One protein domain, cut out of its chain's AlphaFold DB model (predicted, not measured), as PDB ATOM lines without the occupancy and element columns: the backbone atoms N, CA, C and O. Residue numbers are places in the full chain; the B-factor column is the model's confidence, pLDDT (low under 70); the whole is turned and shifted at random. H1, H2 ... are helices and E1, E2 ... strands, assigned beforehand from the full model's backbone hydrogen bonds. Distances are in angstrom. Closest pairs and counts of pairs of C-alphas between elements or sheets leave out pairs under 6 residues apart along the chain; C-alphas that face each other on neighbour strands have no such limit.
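What this domain is: This is residues 51 to 124 of the 126 residues of an uncharacterized protein of Dehalococcoidia bacterium (UniProt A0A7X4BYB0). Two small strand hairpins, E1 with E2 and E3 with E4, stand one after the other in a long, loosely built row, and one helix, H1, crosses the first hairpin, packing mainly on E1. Residues 84 to 102 run back from the second hairpin to H1, while the loop of residues 59 to 64 and the stretch 117 to 124 stick out. The 74 printed residues hold four named strands followed by one named helix, in two antiparallel sheets of order E1 - E2 and E3 - E4, and the class is mixed. The whole is loose, with a radius of gyration of the C-alphas of 14.2 A and spans of 43 by 30 by 21 A.

Where its parts are: E1, residues 53 to 58, begins at C-alpha 53 (312.266, 183.910, 309.875) and is 15.4 A long; E2, residues 65 to 70, is 16.3 A long. E3, residues 72 to 74, and E4, residues 81 to 83, are each 6.9 A long. H1, residues 103 to 123, is 29.9 A long and ends at C-alpha 123 (304.755, 193.253, 325.890).

How they stand to each other: E1 and E2 form an antiparallel hairpin at 157 degrees, with N 56 and O 67 within hydrogen-bond range at 2.8 A. The closest C-alphas of E1 and H1, those of Val 55 and Ile 110, are 6.5 A apart. E2 and H1 are near each other, with 5 pairs of C-alphas within 10 A. E2 runs on into E3 across residue 71, at 40 degrees. E3 and E4 form an antiparallel hairpin at 139 degrees, with N 73 and O 82 at 2.9 A. E3 and H1 are apart. In H1 every O i to N i+4 pair is within hydrogen-bond range.

The domain as a whole: The C-alphas farthest apart, those of Gly 62 and Gly 77, are 43.3 A apart. The printed part has no cut, and the link from E4 to H1, 19 residues, is long. The mean pLDDT of the printed part is 80.7; residues 58 to 65 and 93 to 95 are under 70.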
ATOM      1  N   PRO A  51     312.887 188.593 313.773       87.81
ATOM      2  CA  PRO A  51     313.829 187.842 312.947       87.81
ATOM      3  C   PRO A  51     313.322 187.642 311.516       87.81
ATOM      4  O   PRO A  51     314.093 187.256 310.646       87.81
ATOM      5  N   HIS A  52     312.026 187.871 311.264       89.31
ATOM      6  CA  HIS A  52     311.319 187.640 309.995       89.31
ATOM      7  C   HIS A  52     311.425 186.213 309.409       89.31
ATOM      8  O   HIS A  52     310.828 185.900 308.376       89.31
ATOM      9  N   TYR A  53     312.118 185.329 310.119       88.56
ATOM     10  CA  TYR A  53     312.266 183.910 309.875       88.56
ATOM     11  C   TYR A  53     311.954 183.144 311.151       88.56
ATOM     12  O   TYR A  53     312.291 183.568 312.257       88.56
ATOM     13  N   LEU A  54     311.336 181.984 310.976       88.12
ATOM     14  CA  LEU A  54     311.142 181.001 312.020       88.12
ATOM     15  C   LEU A  54     312.140 179.864 311.807       88.12
ATOM     16  O   LEU A  54     312.019 179.099 310.848       88.12
ATOM     17  N   VAL A  55     313.120 179.763 312.698       87.44
ATOM     18  CA  VAL A  55     313.949 178.569 312.853       87.44
ATOM     19  C   VAL A  55     313.218 177.583 313.764       87.44
ATOM     20  O   VAL A  55     312.707 177.958 314.820       87.44
ATOM     21  N   THR A  56     313.134 176.331 313.332       84.88
ATOM     22  CA  THR A  56     312.587 175.203 314.086       84.88
ATOM     23  C   THR A  56     313.602 174.073 314.031       84.88
ATOM     24  O   THR A  56     314.048 173.699 312.946       84.88
ATOM     25  N   LEU A  57     313.969 173.542 315.191       78.00
ATOM     26  CA  LEU A  57     314.791 172.341 315.290       78.00
ATOM     27  C   LEU A  57     313.850 171.142 315.133       78.00
ATOM     28  O   LEU A  57     312.911 170.998 315.916       78.00
ATOM     29  N   ALA A  58     314.023 170.350 314.077       67.00
ATOM     30  CA  ALA A  58     313.269 169.120 313.900       67.00
ATOM     31  C   ALA A  58     313.993 167.989 314.644       67.00
ATOM     32  O   ALA A  58     315.023 167.504 314.185       67.00
ATOM     33  N   ASP A  59     313.444 167.568 315.783       57.19
ATOM     34  CA  ASP A  59     313.872 166.364 316.506       57.19
ATOM     35  C   ASP A  59     313.293 165.109 315.835       57.19
ATOM     36  O   ASP A  59     312.465 164.402 316.406       57.19
ATOM     37  N   ASN A  60     313.694 164.837 314.594       52.75
ATOM     38  CA  ASN A  60     313.453 163.532 313.985       52.75
ATOM     39  C   ASN A  60     314.793 162.788 313.892       52.75
ATOM     40  O   ASN A  60     315.688 163.165 313.139       52.75
ATOM     41  N   ASP A  61     314.924 161.731 314.694       49.88
ATOM     42  CA  ASP A  61     315.916 160.658 314.544       49.88
ATOM     43  C   ASP A  61     317.404 161.034 314.687       49.88
ATOM     44  O   ASP A  61     318.274 160.481 314.010       49.88
ATOM     45  N   GLY A  62     317.739 161.952 315.600       51.34
ATOM     46  CA  GLY A  62     319.133 162.185 316.016       51.34
ATOM     47  C   GLY A  62     320.029 162.845 314.959       51.34
ATOM     48  O   GLY A  62     321.231 163.001 315.176       51.34
ATOM     49  N   LYS A  63     319.451 163.276 313.834       52.19
ATOM     50  CA  LYS A  63     320.065 164.196 312.875       52.19
ATOM     51  C   LYS A  63     319.309 165.508 313.000       52.19
ATOM     52  O   LYS A  63     318.215 165.640 312.474       52.19
ATOM     53  N   GLY A  64     319.854 166.431 313.791       59.38
ATOM     54  CA  GLY A  64     319.227 167.720 314.080       59.38
ATOM     55  C   GLY A  64     319.056 168.554 312.814       59.38
ATOM     56  O   GLY A  64     319.931 169.347 312.467       59.38
ATOM     57  N   ASP A  65     317.938 168.369 312.123       69.38
ATOM     58  CA  ASP A  65     317.616 169.122 310.923       69.38
ATOM     59  C   ASP A  65     317.052 170.485 311.325       69.38
ATOM     60  O   ASP A  65     316.037 170.612 312.018       69.38
ATOM     61  N   VAL A  66     317.723 171.542 310.875       77.31
ATOM     62  CA  VAL A  66     317.282 172.916 311.101       77.31
ATOM     63  C   VAL A  66     316.332 173.325 309.981       77.31
ATOM     64  O   VAL A  66     316.738 173.547 308.837       77.31
ATOM     65  N   LYS A  67     315.051 173.497 310.310       84.25
ATOM     66  CA  LYS A  67     314.056 174.033 309.382       84.25
ATOM     67  C   LYS A  67     313.970 175.546 309.533       84.25
ATOM     68  O   LYS A  67     313.692 176.056 310.612       84.25
ATOM     69  N   ILE A  68     314.155 176.270 308.434       84.56
ATOM     70  CA  ILE A  68     314.076 177.736 308.396       84.56
ATOM     71  C   ILE A  68     312.939 178.130 307.464       84.56
ATOM     72  O   ILE A  68     312.975 177.804 306.275       84.56
ATOM     73  N   GLN A  69     311.941 178.820 308.009       87.81
ATOM     74  CA  GLN A  69     310.718 179.201 307.309       87.81
ATOM     75  C   GLN A  69     310.605 180.730 307.253       87.81
ATOM     76  O   GLN A  69     310.722 181.374 308.297       87.81
ATOM     77  N   PRO A  70     310.402 181.340 306.072       87.25
ATOM     78  CA  PRO A  70     310.092 182.763 305.989       87.25
ATOM     79  C   PRO A  70     308.731 183.041 306.631       87.25
ATOM     80  O   PRO A  70     307.788 182.275 306.449       87.25
ATOM     81  N   LEU A  71     308.617 184.157 307.348       89.31
ATOM     82  CA  LEU A  71     307.356 184.612 307.944       89.31
ATOM     83  C   LEU A  71     306.634 185.647 307.074       89.31
ATOM     84  O   LEU A  71     305.755 186.357 307.564       89.31
ATOM     85  N   TYR A  72     307.020 185.747 305.803       88.19
ATOM     86  CA  TYR A  72     306.432 186.656 304.831       88.19
ATOM     87  C   TYR A  72     305.236 186.017 304.146       88.19
ATOM     88  O   TYR A  72     305.288 184.869 303.710       88.19
ATOM     89  N   VAL A  73     304.180 186.799 304.006       87.44
ATOM     90  CA  VAL A  73     302.979 186.451 303.254       87.44
ATOM     91  C   VAL A  73     302.635 187.614 302.335       87.44
ATOM     92  O   VAL A  73     302.975 188.759 302.622       87.44
ATOM     93  N   THR A  74     301.986 187.325 301.217       87.06
ATOM     94  CA  THR A  74     301.472 188.340 300.295       87.06
ATOM     95  C   THR A  74     299.951 188.245 300.253       87.06
ATOM     96  O   THR A  74     299.388 187.159 300.428       87.06
ATOM     97  N   THR A  75     299.268 189.377 300.098       79.62
ATOM     98  CA  THR A  75     297.813 189.413 299.923       79.62
ATOM     99  C   THR A  75     297.455 189.352 298.444       79.62
ATOM    100  O   THR A  75     298.148 189.908 297.593       79.62
ATOM    101  N   TYR A  76     296.323 188.717 298.132       78.81
ATOM    102  CA  TYR A  76     295.785 188.708 296.775       78.81
ATOM    103  C   TYR A  76     295.590 190.138 296.252       78.81
ATOM    104  O   TYR A  76     294.991 190.975 296.926       78.81
ATOM    105  N   GLY A  77     296.086 190.402 295.042       81.25
ATOM    106  CA  GLY A  77     295.962 191.705 294.384       81.25
ATOM    107  C   GLY A  77     297.071 192.710 294.712       81.25
ATOM    108  O   GLY A  77     297.014 193.827 294.207       81.25
ATOM    109  N   THR A  78     298.084 192.336 295.501       82.75
ATOM    110  CA  THR A  78     299.275 193.169 295.726       82.75
ATOM    111  C   THR A  78     300.549 192.369 295.469       82.75
ATOM    112  O   THR A  78     300.560 191.146 295.575       82.75
ATOM    113  N   THR A  79     301.635 193.054 295.118       83.62
ATOM    114  CA  THR A  79     302.981 192.457 295.060       83.62
ATOM    115  C   THR A  79     303.736 192.603 296.378       83.62
ATOM    116  O   THR A  79     304.891 192.189 296.477       83.62
ATOM    117  N   ASP A  80     303.104 193.220 297.375       86.31
ATOM    118  CA  ASP A  80     303.729 193.538 298.645       86.31
ATOM    119  C   ASP A  80     303.754 192.302 299.541       86.31
ATOM    120  O   ASP A  80     302.812 191.502 299.603       86.31
ATOM    121  N   TRP A  81     304.863 192.155 300.252       86.88
ATOM    122  CA  TRP A  81     305.056 191.117 301.250       86.88
ATOM    123  C   TRP A  81     304.930 191.733 302.629       86.88
ATOM    124  O   TRP A  81     305.448 192.814 302.881       86.88
ATOM    125  N   PHE A  82     304.296 191.043 303.563       88.56
ATOM    126  CA  PHE A  82     304.237 191.484 304.947       88.56
ATOM    127  C   PHE A  82     304.635 190.364 305.891       88.56
ATOM    128  O   PHE A  82     304.364 189.186 305.659       88.56
ATOM    129  N   CYS A  83     305.308 190.736 306.974       88.94
ATOM    130  CA  CYS A  83     305.668 189.783 308.009       88.94
ATOM    131  C   CYS A  83     304.452 189.456 308.881       88.94
ATOM    132  O   CYS A  83     303.849 190.348 309.475       88.94
ATOM    133  N   THR A  84     304.144 188.172 309.035       88.88
ATOM    134  CA  THR A  84     303.059 187.682 309.904       88.88
ATOM    135  C   THR A  84     303.258 188.016 311.386       88.88
ATOM    136  O   THR A  84     302.276 188.105 312.115       88.88
ATOM    137  N   GLN A  85     304.498 188.241 311.840       86.88
ATOM    138  CA  GLN A  85     304.796 188.578 313.238       86.88
ATOM    139  C   GLN A  85     304.755 190.082 313.521       86.88
ATOM    140  O   GLN A  85     304.052 190.522 314.427       86.88
ATOM    141  N   CYS A  86     305.519 190.888 312.777       87.06
ATOM    142  CA  CYS A  86     305.670 192.320 313.064       87.06
ATOM    143  C   CYS A  86     304.815 193.235 312.175       87.06
ATOM    144  O   CYS A  86     304.747 194.434 312.437       87.06
ATOM    145  N   ARG A  87     304.151 192.686 311.146       86.69
ATOM    146  CA  ARG A  87     303.347 193.410 310.142       86.69
ATOM    147  C   ARG A  87     304.112 194.459 309.329       86.69
ATOM    148  O   ARG A  87     303.492 195.279 308.660       86.69
ATOM    149  N   THR A  88     305.443 194.423 309.349       86.06
ATOM    150  CA  THR A  88     306.268 195.235 308.448       86.06
ATOM    151  C   THR A  88     305.962 194.860 307.001       86.06
ATOM    152  O   THR A  88     305.957 193.672 306.669       86.06
ATOM    153  N   VAL A  89     305.711 195.873 306.170       85.56
ATOM    154  CA  VAL A  89     305.423 195.742 304.739       85.56
ATOM    155  C   VAL A  89     306.707 195.963 303.941       85.56
ATOM    156  O   VAL A  89     307.441 196.921 304.173       85.56
ATOM    157  N   PHE A  90     306.951 195.070 302.997       82.38
ATOM    158  CA  PHE A  90     308.050 195.076 302.049       82.38
ATOM    159  C   PHE A  90     307.447 195.244 300.650       82.38
ATOM    160  O   PHE A  90     306.794 194.317 300.163       82.38
ATOM    161  N   PRO A  91     307.629 196.420 300.025       81.38
ATOM    162  CA  PRO A  91     307.120 196.695 298.690       81.38
ATOM    163  C   PRO A  91     307.535 195.632 297.673       81.38
ATOM    164  O   PRO A  91     308.688 195.183 297.657       81.38
ATOM    165  N   GLY A  92     306.604 195.255 296.802       70.06
ATOM    166  CA  GLY A  92     306.878 194.329 295.711       70.06
ATOM    167  C   GLY A  92     308.001 194.826 294.800       70.06
ATOM    168  O   GLY A  92     307.996 195.970 294.359       70.06
ATOM    169  N   GLY A  93     308.979 193.958 294.532       64.44
ATOM    170  CA  GLY A  93     310.170 194.282 293.735       64.44
ATOM    171  C   GLY A  93     311.438 194.537 294.557       64.44
ATOM    172  O   GLY A  93     312.529 194.565 293.989       64.44
ATOM    173  N   LEU A  94     311.333 194.653 295.884       65.38
ATOM    174  CA  LEU A  94     312.498 194.613 296.766       65.38
ATOM    175  C   LEU A  94     312.937 193.170 297.030       65.38
ATOM    176  O   LEU A  94     312.125 192.251 297.141       65.38
ATOM    177  N   ILE A  95     314.251 192.981 297.154       66.69
ATOM    178  CA  ILE A  95     314.838 191.703 297.550       66.69
ATOM    179  C   ILE A  95     314.409 191.447 298.996       66.69
ATOM    180  O   ILE A  95     314.837 192.163 299.905       66.69
ATOM    181  N   LEU A  96     313.557 190.438 299.208       70.88
ATOM    182  CA  LEU A  96     313.282 189.939 300.554       70.88
ATOM    183  C   LEU A  96     314.616 189.595 301.224       70.88
ATOM    184  O   LEU A  96     315.528 189.126 300.529       70.88
ATOM    185  N   PRO A  97     314.753 189.799 302.548       70.56
ATOM    186  CA  PRO A  97     315.943 189.372 303.270       70.56
ATOM    187  C   PRO A  97     316.308 187.953 302.850       70.56
ATOM    188  O   PRO A  97     315.432 187.123 302.634       70.56
ATOM    189  N   GLN A  98     317.584 187.690 302.592       70.12
ATOM    190  CA  GLN A  98     317.949 186.380 302.072       70.12
ATOM    191  C   GLN A  98     317.791 185.332 303.170       70.12
ATOM    192  O   GLN A  98     318.073 185.594 304.340       70.12
ATOM    193  N   LYS A  99     317.374 184.124 302.777       73.25
ATOM    194  CA  LYS A  99     317.431 182.974 303.676       73.25
ATOM    195  C   LYS A  99     318.886 182.827 304.157       73.25
ATOM    196  O   LYS A  99     319.780 182.862 303.307       73.25
ATOM    197  N   PRO A 100     319.126 182.646 305.466       75.81
ATOM    198  CA  PRO A 100     320.463 182.362 305.979       75.81
ATOM    199  C   PRO A 100     321.054 181.152 305.247       75.81
ATOM    200  O   PRO A 100     320.383 180.132 305.059       75.81
ATOM    201  N   ARG A 101     322.301 181.280 304.796       75.44
ATOM    202  CA  ARG A 101     323.022 180.251 304.036       75.44
ATOM    203  C   ARG A 101     324.049 179.505 304.885       75.44
ATOM    204  O   ARG A 101     324.450 178.412 304.500       75.44
ATOM    205  N   GLY A 102     324.459 180.061 306.027       77.69
ATOM    206  CA  GLY A 102     325.460 179.459 306.915       77.69
ATOM    207  C   GLY A 102     324.977 179.245 308.352       77.69
ATOM    208  O   GLY A 102     324.130 179.982 308.848       77.69
ATOM    209  N   MET A 103     325.584 178.284 309.058       77.88
ATOM    210  CA  MET A 103     325.257 177.964 310.462       77.88
ATOM    211  C   MET A 103     325.393 179.164 311.411       77.88
ATOM    212  O   MET A 103     324.568 179.342 312.295       77.88
ATOM    213  N   LYS A 104     326.370 180.053 311.187       82.19
ATOM    214  CA  LYS A 104     326.527 181.276 311.996       82.19
ATOM    215  C   LYS A 104     325.321 182.217 311.890       82.19
ATOM    216  O   LYS A 104     324.944 182.859 312.863       82.19
ATOM    217  N   GLU A 105     324.715 182.305 310.708       81.81
ATOM    218  CA  GLU A 105     323.524 183.132 310.477       81.81
ATOM    219  C   GLU A 105     322.282 182.480 311.094       81.81
ATOM    220  O   GLU A 105     321.414 183.169 311.621       81.81
ATOM    221  N   VAL A 106     322.226 181.145 311.087       83.31
ATOM    222  CA  VAL A 106     321.194 180.365 311.780       83.31
ATOM    223  C   VAL A 106     321.251 180.595 313.289       83.31
ATOM    224  O   VAL A 106     320.229 180.910 313.892       83.31
ATOM    225  N   GLU A 107     322.431 180.493 313.903       85.06
ATOM    226  CA  GLU A 107     322.622 180.765 315.335       85.06
ATOM    227  C   GLU A 107     322.238 182.205 315.698       85.06
ATOM    228  O   GLU A 107     321.568 182.440 316.706       85.06
ATOM    229  N   ALA A 108     322.603 183.173 314.850       86.44
ATOM    230  CA  ALA A 108     322.204 184.564 315.028       86.44
ATOM    231  C   ALA A 108     320.674 184.732 314.994       86.44
ATOM    232  O   ALA A 108     320.122 185.450 315.829       86.44
ATOM    233  N   LEU A 109     319.981 184.033 314.090       87.25
ATOM    234  CA  LEU A 109     318.520 184.046 314.020       87.25
ATOM    235  C   LEU A 109     317.870 183.386 315.234       87.25
ATOM    236  O   LEU A 109     316.896 183.931 315.742       87.25
ATOM    237  N   ILE A 110     318.414 182.273 315.735       87.81
ATOM    238  CA  ILE A 110     317.924 181.627 316.963       87.81
ATOM    239  C   ILE A 110     318.030 182.604 318.137       87.81
ATOM    240  O   ILE A 110     317.053 182.840 318.848       87.81
ATOM    241  N   LYS A 111     319.187 183.254 318.295       89.69
ATOM    242  CA  LYS A 111     319.382 184.258 319.346       89.69
ATOM    243  C   LYS A 111     318.404 185.427 319.200       89.69
ATOM    244  O   LYS A 111     317.796 185.854 320.182       89.69
ATOM    245  N   GLN A 112     318.210 185.921 317.980       89.88
ATOM    246  CA  GLN A 112     317.265 186.999 317.704       89.88
ATOM    247  C   GLN A 112     315.811 186.576 317.982       89.88
ATOM    248  O   GLN A 112     315.035 187.358 318.529       89.88
ATOM    249  N   GLN A 113     315.436 185.331 317.675       90.62
ATOM    250  CA  GLN A 113     314.132 184.768 318.028       90.62
ATOM    251  C   GLN A 113     313.926 184.703 319.542       90.62
ATOM    252  O   GLN A 113     312.852 185.069 320.019       90.62
ATOM    253  N   GLU A 114     314.930 184.282 320.313       90.44
ATOM    254  CA  GLU A 114     314.847 184.285 321.776       90.44
ATOM    255  C   GLU A 114     314.674 185.699 322.337       90.44
ATOM    256  O   GLU A 114     313.878 185.921 323.254       90.44
ATOM    257  N   GLU A 115     315.417 186.672 321.805       91.00
ATOM    258  CA  GLU A 115     315.282 188.079 322.182       91.00
ATOM    259  C   GLU A 115     313.883 188.608 321.857       91.00
ATOM    260  O   GLU A 115     313.241 189.225 322.714       91.00
ATOM    261  N   PHE A 116     313.369 188.296 320.666       91.44
ATOM    262  CA  PHE A 116     312.010 188.634 320.265       91.44
ATOM    263  C   PHE A 116     310.970 188.008 321.200       91.44
ATOM    264  O   PHE A 116     310.090 188.717 321.680       91.44
ATOM    265  N   GLN A 117     311.088 186.722 321.544       90.06
ATOM    266  CA  GLN A 117     310.177 186.054 322.481       90.06
ATOM    267  C   GLN A 117     310.219 186.682 323.878       90.06
ATOM    268  O   GLN A 117     309.175 186.908 324.493       90.06
ATOM    269  N   LYS A 118     311.413 187.019 324.383       91.25
ATOM    270  CA  LYS A 118     311.575 187.716 325.669       91.25
ATOM    271  C   LYS A 118     310.892 189.086 325.649       91.25
ATOM    272  O   LYS A 118     310.268 189.470 326.638       91.25
ATOM    273  N   LEU A 119     311.005 189.825 324.545       90.44
ATOM    274  CA  LEU A 119     310.323 191.110 324.369       90.44
ATOM    275  C   LEU A 119     308.809 190.942 324.211       90.44
ATOM    276  O   LEU A 119     308.062 191.717 324.802       90.44
ATOM    277  N   ALA A 120     308.353 189.919 323.488       87.56
ATOM    278  CA  ALA A 120     306.936 189.650 323.249       87.56
ATOM    279  C   ALA A 120     306.200 189.304 324.548       87.56
ATOM    280  O   ALA A 120     305.142 189.874 324.815       87.56
ATOM    281  N   ARG A 121     306.824 188.490 325.412       89.06
ATOM    282  CA  ARG A 121     306.325 188.199 326.767       89.06
ATOM    283  C   ARG A 121     306.240 189.453 327.633       89.06
ATOM    284  O   ARG A 121     305.249 189.678 328.316       89.06
ATOM    285  N   LYS A 122     307.256 190.324 327.577       87.00
ATOM    286  CA  LYS A 122     307.247 191.615 328.297       87.00
ATOM    287  C   LYS A 122     306.179 192.579 327.783       87.00
ATOM    288  O   LYS A 122     305.752 193.454 328.532       87.00
ATOM    289  N   ALA A 123     305.796 192.454 326.517       84.06
ATOM    290  CA  ALA A 123     304.755 193.253 325.890       84.06
ATOM    291  C   ALA A 123     303.343 192.667 326.076       84.06
ATOM    292  O   ALA A 123     302.382 193.337 325.713       84.06
ATOM    293  N   GLY A 124     303.209 191.449 326.619       82.88
ATOM    294  CA  GLY A 124     301.919 190.778 326.812       82.88
ATOM    295  C   GLY A 124     301.268 190.271 325.519       82.88
ATOM    296  O   GLY A 124     300.054 190.121 325.471       82.88
TER     297      GLY A 124